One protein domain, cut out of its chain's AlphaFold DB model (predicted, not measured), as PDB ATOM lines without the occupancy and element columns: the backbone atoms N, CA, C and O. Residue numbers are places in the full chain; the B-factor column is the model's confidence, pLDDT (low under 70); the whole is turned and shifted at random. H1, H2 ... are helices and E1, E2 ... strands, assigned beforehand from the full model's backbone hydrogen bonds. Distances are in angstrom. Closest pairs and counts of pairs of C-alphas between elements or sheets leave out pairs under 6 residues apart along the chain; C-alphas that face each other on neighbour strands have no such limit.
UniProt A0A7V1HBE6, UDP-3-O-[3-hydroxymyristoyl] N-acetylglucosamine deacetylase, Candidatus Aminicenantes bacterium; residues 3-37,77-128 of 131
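What this domain is: This is residues 3 to 37 and 77 to 128 of the 131 residues of the protein "UDP-3-O-[3-hydroxymyristoyl] N-acetylglucosamine deacetylase" of Candidatus Aminicenantes bacterium (UniProt A0A7V1HBE6). A wall of three strands has the long helix H2 running slantwise over one face. H1 packs on H2 near the E2 edge of the wall, while H3 packs on a later part of H2 and is not on the sheet. The printed part has 87 residues, with three named strands and three named helices in the order E1, E2, H1, H2, E3, H3; the sheet runs E2, E1, E3 and is mixed, and the class is mixed, helices and strands. The whole is compact, with a radius of gyration of the C-alphas of 13.3 A and spans of 42 by 30 by 17 A.

Where its parts are: E1, residues 3 to 10, begins at C-alpha 3 (-29.415, 14.096, 13.106) and is 23.4 A long. E2, residues 16 to 24, is 24.4 A long. H1 holds residues 26 to 33. H2, residues 80 to 94, is 21.0 A long and begins at C-alpha 80 (-35.251, 30.972, 14.688). E3 holds residues 102 to 107. H3, residues 111 to 123, is 18.1 A long and ends at C-alpha 123 (-46.286, -0.297, 14.410).

How they stand to each other: E1 and E2 form an antiparallel hairpin, with N 6 and O 20 2.9 A apart, within hydrogen-bond range. E1 and E3 are parallel, with N 5 and O 104 at 2.8 A. H1 and H2 on one face make two layers, helices on one face of a sheet. H2 has a height over the sheet of 8.8 A. H1 touches residues 83 to 87 of H2 alone, closest at the C-alphas of Val 33 and Arg 83, 5.6 A, at a steep tilt of 43 degrees, opposite ways. H3 touches residues 88 to 93 of H2 alone, closest at the C-alphas of Asp 92 and His 114, 6.5 A. H1 and H3 are apart. In H1, H2 and H3 every O i to N i+4 pair is within hydrogen-bond range.

The domain as a whole: The two C-alphas farthest apart, those of Pro 13 and Glu 126, are 43.2 A apart. Residues 38 to 76 are not printed, and C-alphas 37 and 77 are 9.8 A apart across the cut. Of the links that are printed whole, none is long. No printed residue is under 70 in pLDDT.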
ATOM      1  N   LYS A   3     -29.448  12.983  14.060       98.25
ATOM      2  CA  LYS A   3     -29.415  14.096  13.106       98.25
ATOM      3  C   LYS A   3     -30.829  14.477  12.687       98.25
ATOM      4  O   LYS A   3     -31.651  13.602  12.426       98.25
ATOM      5  N   ILE A   4     -31.089  15.771  12.553       98.44
ATOM      6  CA  ILE A   4     -32.349  16.299  12.025       98.44
ATOM      7  C   ILE A   4     -32.047  17.227  10.854       98.44
ATOM      8  O   ILE A   4     -31.172  18.083  10.950       98.44
ATOM      9  N   THR A   5     -32.784  17.073   9.757       98.75
ATOM     10  CA  THR A   5     -32.917  18.092   8.711       98.75
ATOM     11  C   THR A   5     -34.369  18.525   8.657       98.75
ATOM     12  O   THR A   5     -35.251  17.691   8.474       98.75
ATOM     13  N   TYR A   6     -34.617  19.819   8.810       98.75
ATOM     14  CA  TYR A   6     -35.959  20.378   8.781       98.75
ATOM     15  C   TYR A   6     -36.021  21.493   7.753       98.75
ATOM     16  O   TYR A   6     -35.139  22.350   7.716       98.75
ATOM     17  N   SER A   7     -37.068  21.488   6.937       98.62
ATOM     18  CA  SER A   7     -37.363  22.580   6.015       98.62
ATOM     19  C   SER A   7     -38.770  23.110   6.233       98.62
ATOM     20  O   SER A   7     -39.727  22.353   6.424       98.62
ATOM     21  N   ILE A   8     -38.875  24.430   6.196       98.44
ATOM     22  CA  ILE A   8     -40.130  25.166   6.249       98.44
ATOM     23  C   ILE A   8     -40.244  26.059   5.025       98.44
ATOM     24  O   ILE A   8     -39.247  26.471   4.433       98.44
ATOM     25  N   GLU A   9     -41.477  26.367   4.658       97.81
ATOM     26  CA  GLU A   9     -41.782  27.262   3.556       97.81
ATOM     27  C   GLU A   9     -43.074  27.990   3.897       97.81
ATOM     28  O   GLU A   9     -44.145  27.377   3.953       97.81
ATOM     29  N   TYR A  10     -42.941  29.285   4.156       96.69
ATOM     30  CA  TYR A  10     -44.051  30.184   4.424       96.69
ATOM     31  C   TYR A  10     -44.053  31.286   3.378       96.69
ATOM     32  O   TYR A  10     -43.014  31.900   3.120       96.69
ATOM     33  N   ASP A  11     -45.231  31.575   2.834       96.00
ATOM     34  CA  ASP A  11     -45.457  32.753   2.001       96.00
ATOM     35  C   ASP A  11     -45.543  34.003   2.891       96.00
ATOM     36  O   ASP A  11     -46.609  34.549   3.170       96.00
ATOM     37  N   HIS A  12     -44.401  34.367   3.474       97.25
ATOM     38  CA  HIS A  12     -44.256  35.516   4.353       97.25
ATOM     39  C   HIS A  12     -42.841  36.092   4.211       97.25
ATOM     40  O   HIS A  12     -41.871  35.336   4.331       97.25
ATOM     41  N   PRO A  13     -42.674  37.406   3.982       95.81
ATOM     42  CA  PRO A  13     -41.377  38.017   3.664       95.81
ATOM     43  C   PRO A  13     -40.304  37.805   4.742       95.81
ATOM     44  O   PRO A  13     -39.132  37.677   4.411       95.81
ATOM     45  N   ALA A  14     -40.691  37.707   6.016       95.69
ATOM     46  CA  ALA A  14     -39.744  37.489   7.116       95.69
ATOM     47  C   ALA A  14     -39.333  36.018   7.341       95.69
ATOM     48  O   ALA A  14     -38.415  35.772   8.118       95.69
ATOM     49  N   ILE A  15     -40.016  35.044   6.722       96.94
ATOM     50  CA  ILE A  15     -39.738  33.611   6.939       96.94
ATOM     51  C   ILE A  15     -39.198  32.977   5.659       96.94
ATOM     52  O   ILE A  15     -38.081  32.462   5.665       96.94
ATOM     53  N   GLN A  16     -39.967  33.053   4.566       96.25
ATOM     54  CA  GLN A  16     -39.650  32.429   3.279       96.25
ATOM     55  C   GLN A  16     -39.335  30.925   3.425       96.25
ATOM     56  O   GLN A  16     -39.819  30.248   4.340       96.25
ATOM     57  N   ARG A  17     -38.567  30.369   2.487       97.94
ATOM     58  CA  ARG A  17     -38.025  29.017   2.594       97.94
ATOM     59  C   ARG A  17     -36.805  29.022   3.509       97.94
ATOM     60  O   ARG A  17     -35.865  29.778   3.282       97.94
ATOM     61  N   GLN A  18     -36.789  28.116   4.480       98.44
ATOM     62  CA  GLN A  18     -35.634  27.872   5.343       98.44
ATOM     63  C   GLN A  18     -35.366  26.374   5.424       98.44
ATOM     64  O   GLN A  18     -36.298  25.567   5.416       98.44
ATOM     65  N   GLU A  19     -34.096  25.999   5.520       98.56
ATOM     66  CA  GLU A  19     -33.671  24.624   5.747       98.56
ATOM     67  C   GLU A  19     -32.487  24.619   6.707       98.56
ATOM     68  O   GLU A  19     -31.549  25.399   6.548       98.56
ATOM     69  N   LEU A  20     -32.535  23.737   7.702       98.56
ATOM     70  CA  LEU A  20     -31.462  23.571   8.670       98.56
ATOM     71  C   LEU A  20     -31.219  22.086   8.934       98.56
ATOM     72  O   LEU A  20     -32.156  21.304   9.095       98.56
ATOM     73  N   SER A  21     -29.943  21.698   8.976       98.50
ATOM     74  CA  SER A  21     -29.502  20.329   9.227       98.50
ATOM     75  C   SER A  21     -28.498  20.293  10.378       98.50
ATOM     76  O   SER A  21     -27.386  20.787  10.225       98.50
ATOM     77  N   LEU A  22     -28.849  19.635  11.484       97.38
ATOM     78  CA  LEU A  22     -28.037  19.561  12.703       97.38
ATOM     79  C   LEU A  22     -27.793  18.109  13.119       97.38
ATOM     80  O   LEU A  22     -28.734  17.323  13.227       97.38
ATOM     81  N   SER A  23     -26.535  17.766  13.394       97.75
ATOM     82  CA  SER A  23     -26.183  16.566  14.161       97.75
ATOM     83  C   SER A  23     -26.229  16.933  15.641       97.75
ATOM     84  O   SER A  23     -25.409  17.724  16.096       97.75
ATOM     85  N   LEU A  24     -27.201  16.408  16.377       96.12
ATOM     86  CA  LEU A  24     -27.538  16.859  17.722       96.12
ATOM     87  C   LEU A  24     -26.720  16.146  18.799       96.12
ATOM     88  O   LEU A  24     -26.503  14.933  18.760       96.12
ATOM     89  N   ASN A  25     -26.314  16.927  19.792       95.88
ATOM     90  CA  ASN A  25     -25.811  16.493  21.083       95.88
ATOM     91  C   ASN A  25     -26.362  17.438  22.168       95.88
ATOM     92  O   ASN A  25     -27.063  18.404  21.869       95.88
ATOM     93  N   LEU A  26     -26.070  17.160  23.439       95.19
ATOM     94  CA  LEU A  26     -26.591  17.977  24.537       95.19
ATOM     95  C   LEU A  26     -26.137  19.445  24.448       95.19
ATOM     96  O   LEU A  26     -26.928  20.355  24.684       95.19
ATOM     97  N   GLU A  27     -24.876  19.681  24.092       97.31
ATOM     98  CA  GLU A  27     -24.293  21.021  24.061       97.31
ATOM     99  C   GLU A  27     -24.942  21.900  22.987       97.31
ATOM    100  O   GLU A  27     -25.373  23.019  23.280       97.31
ATOM    101  N   ASN A  28     -25.041  21.402  21.752       96.31
ATOM    102  CA  ASN A  28     -25.643  22.177  20.674       96.31
ATOM    103  C   ASN A  28     -27.164  22.255  20.799       96.31
ATOM    104  O   ASN A  28     -27.729  23.286  20.457       96.31
ATOM    105  N   PHE A  29     -27.837  21.264  21.390       97.69
ATOM    106  CA  PHE A  29     -29.255  21.397  21.714       97.69
ATOM    107  C   PHE A  29     -29.496  22.618  22.614       97.69
ATOM    108  O   PHE A  29     -30.325  23.467  22.286       97.69
ATOM    109  N   ILE A  30     -28.723  22.749  23.699       98.19
ATOM    110  CA  ILE A  30     -28.849  23.861  24.652       98.19
ATOM    111  C   ILE A  30     -28.541  25.209  23.990       98.19
ATOM    112  O   ILE A  30     -29.245  26.187  24.238       98.19
ATOM    113  N   LYS A  31     -27.491  25.281  23.166       97.75
ATOM    114  CA  LYS A  31     -27.010  26.550  22.594       97.75
ATOM    115  C   LYS A  31     -27.757  26.984  21.334       97.75
ATOM    116  O   LYS A  31     -27.882  28.182  21.088       97.75
ATOM    117  N   GLU A  32     -28.213  26.035  20.524       97.38
ATOM    118  CA  GLU A  32     -28.642  26.284  19.146       97.38
ATOM    119  C   GLU A  32     -30.119  25.982  18.879       97.38
ATOM    120  O   GLU A  32     -30.640  26.439  17.861       97.38
ATOM    121  N   VAL A  33     -30.794  25.208  19.736       98.25
ATOM    122  CA  VAL A  33     -32.172  24.749  19.483       98.25
ATOM    123  C   VAL A  33     -33.119  25.157  20.604       98.25
ATOM    124  O   VAL A  33     -34.128  25.806  20.341       98.25
ATOM    125  N   ALA A  34     -32.784  24.831  21.854       98.19
ATOM    126  CA  ALA A  34     -33.633  25.075  23.017       98.19
ATOM    127  C   ALA A  34     -34.101  26.539  23.172       98.19
ATOM    128  O   ALA A  34     -35.244  26.747  23.578       98.19
ATOM    129  N   PRO A  35     -33.301  27.571  22.825       98.12
ATOM    130  CA  PRO A  35     -33.752  28.954  22.952       98.12
ATOM    131  C   PRO A  35     -34.691  29.425  21.832       98.12
ATOM    132  O   PRO A  35     -35.159  30.559  21.911       98.12
ATOM    133  N   ALA A  36     -34.968  28.634  20.792       98.31
ATOM    134  CA  ALA A  36     -35.829  29.060  19.687       98.31
ATOM    135  C   ALA A  36     -37.304  29.148  20.117       98.31
ATOM    136  O   ALA A  36     -37.933  28.146  20.471       98.31
ATOM    137  N   ARG A  37     -37.863  30.362  20.094       98.12
ATOM    138  CA  ARG A  37     -39.239  30.622  20.540       98.12
ATOM    139  C   ARG A  37     -40.269  30.129  19.532       98.12
ATOM    140  O   ARG A  37     -40.026  30.112  18.327       98.12
ATOM    141  N   TYR A  77     -32.078  34.027  16.681       97.69
ATOM    142  CA  TYR A  77     -31.308  33.481  15.569       97.69
ATOM    143  C   TYR A  77     -31.899  33.968  14.240       97.69
ATOM    144  O   TYR A  77     -33.122  34.076  14.143       97.69
ATOM    145  N   PRO A  78     -31.093  34.197  13.191       96.94
ATOM    146  CA  PRO A  78     -31.617  34.534  11.863       96.94
ATOM    147  C   PRO A  78     -32.623  33.502  11.314       96.94
ATOM    148  O   PRO A  78     -33.526  33.840  10.557       96.94
ATOM    149  N   ASP A  79     -32.476  32.250  11.735       97.75
ATOM    150  CA  ASP A  79     -33.236  31.059  11.358       97.75
ATOM    151  C   ASP A  79     -34.066  30.501  12.543       97.75
ATOM    152  O   ASP A  79     -34.314  29.298  12.642       97.75
ATOM    153  N   GLU A  80     -34.511  31.367  13.470       98.62
ATOM    154  CA  GLU A  80     -35.251  30.972  14.688       98.62
ATOM    155  C   GLU A  80     -36.514  30.138  14.380       98.62
ATOM    156  O   GLU A  80     -36.824  29.204  15.119       98.62
ATOM    157  N   PHE A  81     -37.198  30.394  13.259       98.50
ATOM    158  CA  PHE A  81     -38.419  29.678  12.867       98.50
ATOM    159  C   PHE A  81     -38.180  28.190  12.578       98.50
ATOM    160  O   PHE A  81     -38.899  27.331  13.096       98.50
ATOM    161  N   VAL A  82     -37.167  27.857  11.769       98.62
ATOM    162  CA  VAL A  82     -36.837  26.454  11.470       98.62
ATOM    163  C   VAL A  82     -36.213  25.758  12.681       98.62
ATOM    164  O   VAL A  82     -36.495  24.583  12.913       98.62
ATOM    165  N   ARG A  83     -35.451  26.480  13.516       98.69
ATOM    166  CA  ARG A  83     -34.938  25.954  14.794       98.69
ATOM    167  C   ARG A  83     -36.063  25.577  15.747       98.69
ATOM    168  O   ARG A  83     -36.010  24.501  16.335       98.69
ATOM    169  N   HIS A  84     -37.103  26.403  15.848       98.69
ATOM    170  CA  HIS A  84     -38.276  26.069  16.651       98.69
ATOM    171  C   HIS A  84     -38.990  24.820  16.118       98.69
ATOM    172  O   HIS A  84     -39.409  23.977  16.899       98.69
ATOM    173  N   LYS A  85     -39.047  24.616  14.795       98.62
ATOM    174  CA  LYS A  85     -39.603  23.373  14.231       98.62
ATOM    175  C   LYS A  85     -38.749  22.131  14.466       98.62
ATOM    176  O   LYS A  85     -39.296  21.040  14.623       98.62
ATOM    177  N   ILE A  86     -37.432  22.285  14.567       98.56
ATOM    178  CA  ILE A  86     -36.557  21.221  15.071       98.56
ATOM    179  C   ILE A  86     -36.851  20.962  16.555       98.56
ATOM    180  O   ILE A  86     -36.980  19.801  16.933       98.56
ATOM    181  N   LEU A  87     -37.012  22.005  17.377       98.56
ATOM    182  CA  LEU A  87     -37.375  21.869  18.791       98.56
ATOM    183  C   LEU A  87     -38.709  21.119  18.970       98.56
ATOM    184  O   LEU A  87     -38.754  20.165  19.744       98.56
ATOM    185  N   ASP A  88     -39.740  21.484  18.200       98.50
ATOM    186  CA  ASP A  88     -41.037  20.793  18.158       98.50
ATOM    187  C   ASP A  88     -40.860  19.301  17.831       98.50
ATOM    188  O   ASP A  88     -41.374  18.439  18.540       98.50
ATOM    189  N   LEU A  89     -40.092  18.976  16.782       98.06
ATOM    190  CA  LEU A  89     -39.857  17.587  16.377       98.06
ATOM    191  C   LEU A  89     -39.102  16.785  17.442       98.06
ATOM    192  O   LEU A  89     -39.433  15.626  17.663       98.06
ATOM    193  N   ILE A  90     -38.099  17.374  18.102       97.00
ATOM    194  CA  ILE A  90     -37.387  16.717  19.210       97.00
ATOM    195  C   ILE A  90     -38.366  16.396  20.345       97.00
ATOM    196  O   ILE A  90     -38.348  15.281  20.867       97.00
ATOM    197  N   GLY A  91     -39.226  17.356  20.701       96.88
ATOM    198  CA  GLY A  91     -40.269  17.174  21.708       96.88
ATOM    199  C   GLY A  91     -41.238  16.054  21.339       96.88
ATOM    200  O   GLY A  91     -41.438  15.135  22.129       96.88
ATOM    201  N   ASP A  92     -41.771  16.064  20.121       97.56
ATOM    202  CA  ASP A  92     -42.711  15.039  19.666       97.56
ATOM    203  C   ASP A  92     -42.058  13.651  19.615       97.56
ATOM    204  O   ASP A  92     -42.622  12.685  20.120       97.56
ATOM    205  N   LEU A  93     -40.839  13.533  19.075       95.69
ATOM    206  CA  LEU A  93     -40.102  12.264  19.019       95.69
ATOM    207  C   LEU A  93     -39.814  11.684  20.410       95.69
ATOM    208  O   LEU A  93     -39.742  10.463  20.555       95.69
ATOM    209  N   SER A  94     -39.691  12.532  21.439       94.50
ATOM    210  CA  SER A  94     -39.498  12.078  22.821       94.50
ATOM    211  C   SER A  94     -40.675  11.249  23.354       94.50
ATOM    212  O   SER A  94     -40.482  10.433  24.256       94.50
ATOM    213  N   LEU A  95     -41.866  11.371  22.747       94.12
ATOM    214  CA  LEU A  95     -43.050  10.582  23.102       94.12
ATOM    215  C   LEU A  95     -42.895   9.082  22.812       94.12
ATOM    216  O   LEU A  95     -43.657   8.290  23.357       94.12
ATOM    217  N   MET A  96     -41.905   8.667  22.011       91.50
ATOM    218  CA  MET A  96     -41.572   7.243  21.855       91.50
ATOM    219  C   MET A  96     -40.992   6.617  23.130       91.50
ATOM    220  O   MET A  96     -41.001   5.399  23.266       91.50
ATOM    221  N   GLY A  97     -40.502   7.428  24.074       90.81
ATOM    222  CA  GLY A  97     -40.023   6.957  25.376       90.81
ATOM    223  C   GLY A  97     -38.577   6.455  25.401       90.81
ATOM    224  O   GLY A  97     -38.118   5.993  26.443       90.81
ATOM    225  N   PHE A  98     -37.833   6.566  24.297       91.38
ATOM    226  CA  PHE A  98     -36.413   6.212  24.238       91.38
ATOM    227  C   PHE A  98     -35.612   7.168  23.338       91.38
ATOM    228  O   PHE A  98     -36.156   7.719  22.377       91.38
ATOM    229  N   PRO A  99     -34.311   7.386  23.624       90.62
ATOM    230  CA  PRO A  99     -33.435   8.160  22.754       90.62
ATOM    231  C   PRO A  99     -33.290   7.508  21.378       90.62
ATOM    232  O   PRO A  99     -33.174   6.290  21.262       90.62
ATOM    233  N   LEU A 100     -33.230   8.329  20.334       92.44
ATOM    234  CA  LEU A 100     -33.130   7.852  18.960       92.44
ATOM    235  C   LEU A 100     -31.723   8.015  18.406       92.44
ATOM    236  O   LEU A 100     -31.044   9.015  18.633       92.44
ATOM    237  N   THR A 101     -31.338   7.056  17.573       94.50
ATOM    238  CA  THR A 101     -30.187   7.166  16.680       94.50
ATOM    239  C   THR A 101     -30.680   7.064  15.245       94.50
ATOM    240  O   THR A 101     -31.444   6.168  14.913       94.50
ATOM    241  N   GLY A 102     -30.253   7.990  14.386       95.25
ATOM    242  CA  GLY A 102     -30.712   8.052  13.001       95.25
ATOM    243  C   GLY A 102     -30.739   9.473  12.451       95.25
ATOM    244  O   GLY A 102     -30.312  10.421  13.115       95.25
ATOM    245  N   HIS A 103     -31.245   9.614  11.224       97.81
ATOM    246  CA  HIS A 103     -31.432  10.903  10.558       97.81
ATOM    247  C   HIS A 103     -32.905  11.113  10.203       97.81
ATOM    248  O   HIS A 103     -33.424  10.462   9.303       97.81
ATOM    249  N   PHE A 104     -33.553  12.065  10.870       97.38
ATOM    250  CA  PHE A 104     -34.917  12.482  10.560       97.38
ATOM    251  C   PHE A 104     -34.907  13.646   9.570       97.38
ATOM    252  O   PHE A 104     -34.225  14.649   9.785       97.38
ATOM    253  N   LYS A 105     -35.670  13.516   8.482       98.44
ATOM    254  CA  LYS A 105     -35.875  14.577   7.492       98.44
ATOM    255  C   LYS A 105     -37.342  14.977   7.486       98.44
ATOM    256  O   LYS A 105     -38.204  14.138   7.242       98.44
ATOM    257  N   ALA A 106     -37.612  16.246   7.750       98.25
ATOM    258  CA  ALA A 106     -38.956  16.791   7.825       98.25
ATOM    259  C   ALA A 106     -39.111  17.964   6.851       98.25
ATOM    260  O   ALA A 106     -38.300  18.892   6.814       98.25
ATOM    261  N   HIS A 107     -40.175  17.917   6.055       98.44
ATOM    262  CA  HIS A 107     -40.479  18.922   5.043       98.44
ATOM    263  C   HIS A 107     -41.890  19.447   5.273       98.44
ATOM    264  O   HIS A 107     -42.849  18.695   5.117       98.44
ATOM    265  N   LYS A 108     -42.006  20.720   5.681       97.62
ATOM    266  CA  LYS A 108     -43.288  21.378   6.010       97.62
ATOM    267  C   LYS A 108     -44.145  20.539   6.973       97.62
ATOM    268  O   LYS A 108     -45.365  20.481   6.849       97.62
ATOM    269  N   ALA A 109     -43.483  19.851   7.902       97.19
ATOM    270  CA  ALA A 109     -44.143  18.990   8.866       97.19
ATOM    271  C   ALA A 109     -44.688  19.805  10.053       97.19
ATOM    272  O   ALA A 109     -44.371  20.979  10.250       97.19
ATOM    273  N   GLY A 110     -45.542  19.166  10.838       95.50
ATOM    274  CA  GLY A 110     -46.045  19.671  12.110       95.50
ATOM    275  C   GLY A 110     -46.455  18.495  12.990       95.50
ATOM    276  O   GLY A 110     -46.353  17.344  12.554       95.50
ATOM    277  N   HIS A 111     -46.964  18.773  14.190       97.81
ATOM    278  CA  HIS A 111     -47.241  17.755  15.213       97.81
ATOM    279  C   HIS A 111     -48.062  16.562  14.695       97.81
ATOM    280  O   HIS A 111     -47.727  15.413  14.964       97.81
ATOM    281  N   SER A 112     -49.084  16.797  13.864       97.62
ATOM    282  CA  SER A 112     -49.891  15.709  13.290       97.62
ATOM    283  C   SER A 112     -49.087  14.759  12.397       97.62
ATOM    284  O   SER A 112     -49.366  13.563  12.376       97.62
ATOM    285  N   LEU A 113     -48.106  15.263  11.639       97.88
ATOM    286  CA  LEU A 113     -47.243  14.420  10.807       97.88
ATOM    287  C   LEU A 113     -46.146  13.750  11.639       97.88
ATOM    288  O   LEU A 113     -45.829  12.592  11.386       97.88
ATOM    289  N   HIS A 114     -45.609  14.444  12.648       97.88
ATOM    290  CA  HIS A 114     -44.653  13.857  13.587       97.88
ATOM    291  C   HIS A 114     -45.274  12.649  14.305       97.88
ATOM    292  O   HIS A 114     -44.689  11.569  14.305       97.88
ATOM    293  N   LEU A 115     -46.506  12.790  14.804       96.69
ATOM    294  CA  LEU A 115     -47.237  11.710  15.466       96.69
ATOM    295  C   LEU A 115     -47.513  10.525  14.527       96.69
ATOM    296  O   LEU A 115     -47.341   9.377  14.921       96.69
ATOM    297  N   LYS A 116     -47.880  10.784  13.264       97.06
ATOM    298  CA  LYS A 116     -48.028   9.719  12.255       97.06
ATOM    299  C   LYS A 116     -46.722   8.961  12.018       97.06
ATOM    300  O   LYS A 116     -46.754   7.744  11.886       97.06
ATOM    301  N   ALA A 117     -45.589   9.664  11.972       96.12
ATOM    302  CA  ALA A 117     -44.281   9.032  11.823       96.12
ATOM    303  C   ALA A 117     -43.909   8.191  13.054       96.12
ATOM    304  O   ALA A 117     -43.383   7.093  12.904       96.12
ATOM    305  N   ILE A 118     -44.227   8.674  14.258       95.38
ATOM    306  CA  ILE A 118     -44.035   7.929  15.508       95.38
ATOM    307  C   ILE A 118     -44.860   6.642  15.503       95.38
ATOM    308  O   ILE A 118     -44.296   5.572  15.708       95.38
ATOM    309  N   HIS A 119     -46.160   6.719  15.205       96.50
ATOM    310  CA  HIS A 119     -47.002   5.524  15.095       96.50
ATOM    311  C   HIS A 119     -46.476   4.553  14.043       96.50
ATOM    312  O   HIS A 119     -46.349   3.372  14.331       96.50
ATOM    313  N   PHE A 120     -46.067   5.047  12.870       96.56
ATOM    314  CA  PHE A 120     -45.456   4.200  11.849       96.56
ATOM    315  C   PHE A 120     -44.236   3.434  12.385       96.56
ATOM    316  O   PHE A 120     -44.141   2.232  12.175       96.56
ATOM    317  N   LEU A 121     -43.319   4.085  13.103       94.94
ATOM    318  CA  LEU A 121     -42.152   3.397  13.664       94.94
ATOM    319  C   LEU A 121     -42.540   2.371  14.738       94.94
ATOM    320  O   LEU A 121     -41.975   1.281  14.766       94.94
ATOM    321  N   LEU A 122     -43.499   2.696  15.605       93.56
ATOM    322  CA  LEU A 122     -43.960   1.786  16.660       93.56
ATOM    323  C   LEU A 122     -44.697   0.563  16.097       93.56
ATOM    324  O   LEU A 122     -44.506  -0.544  16.596       93.56
ATOM    325  N   ASP A 123     -45.492   0.756  15.046       97.19
ATOM    326  CA  ASP A 123     -46.286  -0.297  14.410       97.19
ATOM    327  C   ASP A 123     -45.447  -1.192  13.474       97.19
ATOM    328  O   ASP A 123     -45.910  -2.261  13.082       97.19
ATOM    329  N   ASN A 124     -44.224  -0.775  13.118       97.31
ATOM    330  CA  ASN A 124     -43.340  -1.476  12.177       97.31
ATOM    331  C   ASN A 124     -41.927  -1.681  12.782       97.31
ATOM    332  O   ASN A 124     -40.959  -1.020  12.372       97.31
ATOM    333  N   PRO A 125     -41.784  -2.565  13.792       95.62
ATOM    334  CA  PRO A 125     -40.527  -2.788  14.508       95.62
ATOM    335  C   PRO A 125     -39.404  -3.378  13.643       95.62
ATOM    336  O   PRO A 125     -38.248  -3.338  14.042       95.62
ATOM    337  N   GLU A 126     -39.695  -3.892  12.451       97.38
ATOM    338  CA  GLU A 126     -38.700  -4.400  11.504       97.38
ATOM    339  C   GLU A 126     -37.780  -3.311  10.925       97.38
ATOM    340  O   GLU A 126     -36.716  -3.627  10.390       97.38
ATOM    341  N   PHE A 127     -38.166  -2.034  11.025       95.31
ATOM    342  CA  PHE A 127     -37.377  -0.908  10.511       95.31
ATOM    343  C   PHE A 127     -36.387  -0.326  11.522       95.31
ATOM    344  O   PHE A 127     -35.656   0.613  11.190       95.31
ATOM    345  N   TRP A 128     -36.342  -0.848  12.748       94.81
ATOM    346  CA  TRP A 128     -35.423  -0.376  13.775       94.81
ATOM    347  C   TRP A 128     -35.009  -1.495  14.735       94.81
ATOM    348  O   TRP A 128     -35.515  -2.608  14.702       94.81
TER     349      TRP A 128